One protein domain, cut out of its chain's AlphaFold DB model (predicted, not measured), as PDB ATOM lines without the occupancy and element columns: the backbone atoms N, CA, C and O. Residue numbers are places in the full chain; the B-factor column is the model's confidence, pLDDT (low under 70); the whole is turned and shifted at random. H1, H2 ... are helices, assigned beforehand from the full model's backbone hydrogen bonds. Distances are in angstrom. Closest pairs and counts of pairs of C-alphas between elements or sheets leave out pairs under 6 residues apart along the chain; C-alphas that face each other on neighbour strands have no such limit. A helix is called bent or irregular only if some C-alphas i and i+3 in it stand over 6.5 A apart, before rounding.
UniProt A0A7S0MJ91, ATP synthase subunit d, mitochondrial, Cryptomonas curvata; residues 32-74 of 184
ATOM      1  N   ILE A  32     -24.059  44.616  94.327       46.50
ATOM      2  CA  ILE A  32     -23.190  44.796  95.472       46.50
ATOM      3  C   ILE A  32     -23.041  43.366  95.955       46.50
ATOM      4  O   ILE A  32     -23.983  42.798  96.507       46.50
ATOM      5  N   ALA A  33     -21.917  42.728  95.614       44.66
ATOM      6  CA  ALA A  33     -21.552  41.464  96.221       44.66
ATOM      7  C   ALA A  33     -21.731  41.722  97.715       44.66
ATOM      8  O   ALA A  33     -21.139  42.696  98.191       44.66
ATOM      9  N   PRO A  34     -22.632  41.001  98.407       54.84
ATOM     10  CA  PRO A  34     -23.048  41.405  99.731       54.84
ATOM     11  C   PRO A  34     -21.822  41.298 100.616       54.84
ATOM     12  O   PRO A  34     -21.468  40.198 101.050       54.84
ATOM     13  N   GLN A  35     -21.146  42.424 100.846       60.50
ATOM     14  CA  GLN A  35     -20.103  42.471 101.842       60.50
ATOM     15  C   GLN A  35     -20.799  42.078 103.133       60.50
ATOM     16  O   GLN A  35     -21.820  42.651 103.520       60.50
ATOM     17  N   ARG A  36     -20.342  40.971 103.712       67.25
ATOM     18  CA  ARG A  36     -20.881  40.486 104.970       67.25
ATOM     19  C   ARG A  36     -20.380  41.452 106.031       67.25
ATOM     20  O   ARG A  36     -19.247  41.336 106.475       67.25
ATOM     21  N   VAL A  37     -21.209  42.436 106.357       80.50
ATOM     22  CA  VAL A  37     -20.960  43.343 107.474       80.50
ATOM     23  C   VAL A  37     -21.125  42.536 108.756       80.50
ATOM     24  O   VAL A  37     -22.192  41.967 109.001       80.50
ATOM     25  N   ASP A  38     -20.062  42.450 109.550       86.50
ATOM     26  CA  ASP A  38     -20.121  41.854 110.881       86.50
ATOM     27  C   ASP A  38     -20.665  42.886 111.879       86.50
ATOM     28  O   ASP A  38     -19.935  43.689 112.461       86.50
ATOM     29  N   PHE A  39     -21.988  42.883 112.043       85.75
ATOM     30  CA  PHE A  39     -22.679  43.770 112.978       85.75
ATOM     31  C   PHE A  39     -22.343  43.483 114.445       85.75
ATOM     32  O   PHE A  39     -22.485  44.379 115.273       85.75
ATOM     33  N   ASN A  40     -21.899  42.266 114.776       86.31
ATOM     34  CA  ASN A  40     -21.558  41.926 116.155       86.31
ATOM     35  C   ASN A  40     -20.232  42.598 116.533       86.31
ATOM     36  O   ASN A  40     -20.175  43.310 117.535       86.31
ATOM     37  N   ALA A  41     -19.225  42.500 115.661       86.88
ATOM     38  CA  ALA A  41     -17.945  43.189 115.840       86.88
ATOM     39  C   ALA A  41     -18.097  44.722 115.907       86.88
ATOM     40  O   ALA A  41     -17.342  45.397 116.606       86.88
ATOM     41  N   LEU A  42     -19.074  45.292 115.191       85.19
ATOM     42  CA  LEU A  42     -19.402  46.719 115.287       85.19
ATOM     43  C   LEU A  42     -20.077  47.068 116.620       85.19
ATOM     44  O   LEU A  42     -19.715  48.068 117.233       85.19
ATOM     45  N   SER A  43     -21.011  46.244 117.102       86.62
ATOM     46  CA  SER A  43     -21.706  46.504 118.372       86.62
ATOM     47  C   SER A  43     -20.783  46.486 119.596       86.62
ATOM     48  O   SER A  43     -21.023  47.228 120.547       86.62
ATOM     49  N   GLU A  44     -19.709  45.693 119.561       88.44
ATOM     50  CA  GLU A  44     -18.712  45.631 120.639       88.44
ATOM     51  C   GLU A  44     -17.905  46.929 120.763       88.44
ATOM     52  O   GLU A  44     -17.542  47.329 121.866       88.44
ATOM     53  N   LYS A  45     -17.655  47.616 119.642       85.56
ATOM     54  CA  LYS A  45     -16.866  48.857 119.603       85.56
ATOM     55  C   LYS A  45     -17.666  50.096 119.998       85.56
ATOM     56  O   LYS A  45     -17.077  51.119 120.333       85.56
ATOM     57  N   ILE A  46     -18.995  50.021 119.952       86.31
ATOM     58  CA  ILE A  46     -19.874  51.141 120.286       86.31
ATOM     59  C   ILE A  46     -20.235  51.070 121.771       86.31
ATOM     60  O   ILE A  46     -20.954  50.172 122.227       86.31
ATOM     61  N   THR A  47     -19.739  52.041 122.531       81.94
ATOM     62  CA  THR A  47     -19.949  52.138 123.982       81.94
ATOM     63  C   THR A  47     -21.185  52.956 124.358       81.94
ATOM     64  O   THR A  47     -21.742  52.747 125.433       81.94
ATOM     65  N   THR A  48     -21.661  53.845 123.480       89.06
ATOM     66  CA  THR A  48     -22.810  54.724 123.748       89.06
ATOM     67  C   THR A  48     -24.148  54.047 123.434       89.06
ATOM     68  O   THR A  48     -24.284  53.309 122.456       89.06
ATOM     69  N   VAL A  49     -25.160  54.291 124.276       84.81
ATOM     70  CA  VAL A  49     -26.498  53.680 124.143       84.81
ATOM     71  C   VAL A  49     -27.219  54.185 122.890       84.81
ATOM     72  O   VAL A  49     -27.812  53.388 122.168       84.81
ATOM     73  N   ASP A  50     -27.100  55.477 122.586       87.69
ATOM     74  CA  ASP A  50     -27.758  56.090 121.428       87.69
ATOM     75  C   ASP A  50     -27.208  55.540 120.107       87.69
ATOM     76  O   ASP A  50     -27.963  55.119 119.234       87.69
ATOM     77  N   ALA A  51     -25.884  55.418 119.982       85.88
ATOM     78  CA  ALA A  51     -25.276  54.856 118.777       85.88
ATOM     79  C   ALA A  51     -25.583  53.357 118.600       85.88
ATOM     80  O   ALA A  51     -25.627  52.868 117.470       85.88
ATOM     81  N   ARG A  52     -25.843  52.615 119.690       88.31
ATOM     82  CA  ARG A  52     -26.349  51.234 119.601       88.31
ATOM     83  C   ARG A  52     -27.765  51.190 119.029       88.31
ATOM     84  O   ARG A  52     -28.037  50.335 118.190       88.31
ATOM     85  N   ALA A  53     -28.634  52.117 119.433       90.50
ATOM     86  CA  ALA A  53     -29.987  52.214 118.890       90.50
ATOM     87  C   ALA A  53     -29.976  52.540 117.383       90.50
ATOM     88  O   ALA A  53     -30.691  51.896 116.611       90.50
ATOM     89  N   GLU A  54     -29.112  53.463 116.953       90.19
ATOM     90  CA  GLU A  54     -28.922  53.793 115.534       90.19
ATOM     91  C   GLU A  54     -28.353  52.611 114.731       90.19
ATOM     92  O   GLU A  54     -28.822  52.306 113.630       90.19
ATOM     93  N   LEU A  55     -27.389  51.872 115.295       91.19
ATOM     94  CA  LEU A  55     -26.848  50.670 114.656       91.19
ATOM     95  C   LEU A  55     -27.919  49.584 114.487       91.19
ATOM     96  O   LEU A  55     -27.975  48.931 113.441       91.19
ATOM     97  N   ASP A  56     -28.790  49.399 115.478       91.00
ATOM     98  CA  ASP A  56     -29.903  48.454 115.385       91.00
ATOM     99  C   ASP A  56     -30.921  48.874 114.319       91.00
ATOM    100  O   ASP A  56     -31.413  48.023 113.568       91.00
ATOM    101  N   ALA A  57     -31.212  50.174 114.204       92.69
ATOM    102  CA  ALA A  57     -32.055  50.710 113.139       92.69
ATOM    103  C   ALA A  57     -31.439  50.440 111.754       92.69
ATOM    104  O   ALA A  57     -32.110  49.883 110.879       92.69
ATOM    105  N   PHE A  58     -30.144  50.720 111.578       91.31
ATOM    106  CA  PHE A  58     -29.416  50.425 110.342       91.31
ATOM    107  C   PHE A  58     -29.368  48.921 110.025       91.31
ATOM    108  O   PHE A  58     -29.566  48.506 108.883       91.31
ATOM    109  N   ARG A  59     -29.163  48.063 111.030       91.12
ATOM    110  CA  ARG A  59     -29.180  46.602 110.854       91.12
ATOM    111  C   ARG A  59     -30.542  46.116 110.354       91.12
ATOM    112  O   ARG A  59     -30.594  45.215 109.516       91.12
ATOM    113  N   ARG A  60     -31.645  46.685 110.853       92.00
ATOM    114  CA  ARG A  60     -33.005  46.351 110.391       92.00
ATOM    115  C   ARG A  60     -33.201  46.733 108.928       92.00
ATOM    116  O   ARG A  60     -33.553  45.858 108.140       92.00
ATOM    117  N   THR A  61     -32.894  47.976 108.556       91.38
ATOM    118  CA  THR A  61     -33.045  48.452 107.169       91.38
ATOM    119  C   THR A  61     -32.135  47.690 106.206       91.38
ATOM    120  O   THR A  61     -32.572  47.280 105.134       91.38
ATOM    121  N   HIS A  62     -30.896  47.390 106.608       90.62
ATOM    122  CA  HIS A  62     -29.976  46.577 105.816       90.62
ATOM    123  C   HIS A  62     -30.528  45.169 105.553       90.62
ATOM    124  O   HIS A  62     -30.475  44.675 104.425       90.62
ATOM    125  N   ASN A  63     -31.065  44.511 106.585       89.94
ATOM    126  CA  ASN A  63     -31.643  43.177 106.438       89.94
ATOM    127  C   ASN A  63     -32.918  43.191 105.592       89.94
ATOM    128  O   ASN A  63     -33.099  42.287 104.780       89.94
ATOM    129  N   GLU A  64     -33.762  44.212 105.733       90.56
ATOM    130  CA  GLU A  64     -34.953  44.398 104.903       90.56
ATOM    131  C   GLU A  64     -34.580  44.567 103.425       90.56
ATOM    132  O   GLU A  64     -35.061  43.815 102.578       90.56
ATOM    133  N   LEU A  65     -33.643  45.469 103.111       88.44
ATOM    134  CA  LEU A  65     -33.145  45.670 101.746       88.44
ATOM    135  C   LEU A  65     -32.526  44.394 101.174       88.44
ATOM    136  O   LEU A  65     -32.714  44.071 100.002       88.44
ATOM    137  N   ARG A  66     -31.808  43.631 102.002       86.00
ATOM    138  CA  ARG A  66     -31.226  42.351 101.595       86.00
ATOM    139  C   ARG A  66     -32.292  41.299 101.303       86.00
ATOM    140  O   ARG A  66     -32.136  40.538 100.351       86.00
ATOM    141  N   GLN A  67     -33.354  41.243 102.103       85.81
ATOM    142  CA  GLN A  67     -34.490  40.357 101.854       85.81
ATOM    143  C   GLN A  67     -35.208  40.754 100.563       85.81
ATOM    144  O   GLN A  67     -35.424  39.897  99.711       85.81
ATOM    145  N   GLN A  68     -35.479  42.046 100.362       85.06
ATOM    146  CA  GLN A  68     -36.059  42.558  99.119       85.06
ATOM    147  C   GLN A  68     -35.175  42.211  97.911       85.06
ATOM    148  O   GLN A  68     -35.662  41.643  96.935       85.06
ATOM    149  N   ALA A  69     -33.862  42.426  98.002       81.75
ATOM    150  CA  ALA A  69     -32.918  42.050  96.952       81.75
ATOM    151  C   ALA A  69     -32.902  40.537  96.675       81.75
ATOM    152  O   ALA A  69     -32.784  40.134  95.523       81.75
ATOM    153  N   ALA A  70     -33.061  39.696  97.701       80.62
ATOM    154  CA  ALA A  70     -33.158  38.245  97.534       80.62
ATOM    155  C   ALA A  70     -34.485  37.800  96.891       80.62
ATOM    156  O   ALA A  70     -34.520  36.774  96.217       80.62
ATOM    157  N   THR A  71     -35.574  38.559  97.081       78.50
ATOM    158  CA  THR A  71     -36.870  38.283  96.430       78.50
ATOM    159  C   THR A  71     -36.907  38.675  94.956       78.50
ATOM    160  O   THR A  71     -37.718  38.127  94.205       78.50
ATOM    161  N   ILE A  72     -36.014  39.569  94.515       74.88
ATOM    162  CA  ILE A  72     -35.778  39.842  93.094       74.88
ATOM    163  C   ILE A  72     -35.050  38.618  92.524       74.88
ATOM    164  O   ILE A  72     -33.824  38.547  92.496       74.88
ATOM    165  N   GLY A  73     -35.825  37.600  92.145       67.25
ATOM    166  CA  GLY A  73     -35.298  36.377  91.552       67.25
ATOM    167  C   GLY A  73     -34.489  36.654  90.283       67.25
ATOM    168  O   GLY A  73     -34.627  37.702  89.649       67.25
ATOM    169  N   GLU A  74     -33.657  35.688  89.892       66.56
ATOM    170  CA  GLU A  74     -32.938  35.741  88.619       66.56
ATOM    171  C   GLU A  74     -33.926  36.008  87.476       66.56
ATOM    172  O   GLU A  74     -34.942  35.315  87.336       66.56
TER     173      GLU A  74
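This is residues 32 to 74 of the 184 residues of the protein "ATP synthase subunit d, mitochondrial" of Cryptomonas curvata (UniProt A0A7S0MJ91). The printed part has the shape of a long, narrow U: residues 32 to 38, without a named element, and the short helix H1 make one limb, and the long helix H2 folds back beside it as the other. The turn between the two helices lies at one end of the long axis, and residues 67 to 74, of which 67 to 71 belong to H2, stick out at the other. There are 43 residues printed, with two named helices, H1 then H2, and no named strand; the class is all helix. The whole is loose, with a radius of gyration of the C-alphas of 12.5 A, and spans 41 by 16 by 12 A, a rod.

H1, residues 39 to 45, and H2, residues 49 to 71, form a helical hairpin. They only just touch, with 3 pairs of C-alphas within 8 A; the closest C-alphas are those of Ser 43 and Arg 52, 6.7 A apart. H2 touches H1 with residues 52 to 59 alone. Their lines stand at a shallow tilt of 15 degrees, opposite ways, and their centres are 13.7 A apart. Each O i to N i+4 pair in H2 is within hydrogen-bond range, while in H1 2 of 3 are.

The printed part begins at Ile 32, with its C-alpha at (-23.190, 44.796, 95.472). H1 runs from Phe 39, C-alpha at (-22.679, 43.770, 112.978), to Lys 45, 10.2 A from first to last C-alpha. H2 runs from Val 49 to Thr 71, C-alpha at (-36.870, 38.283, 96.430), and is 33.4 A long from first to last C-alpha. Neither helix is bent.

The two C-alphas farthest apart are those of Thr 48 and Glu 74, at 41.2 A. The first and last printed C-alphas, of Ile 32 and Glu 74, are 15.0 A apart. The printed part has no cut, and the link from H1 to H2, 3 residues, is tight. The mean pLDDT of the printed part is 82.3; residues 32 to 36 and 73 to 74 are under 70.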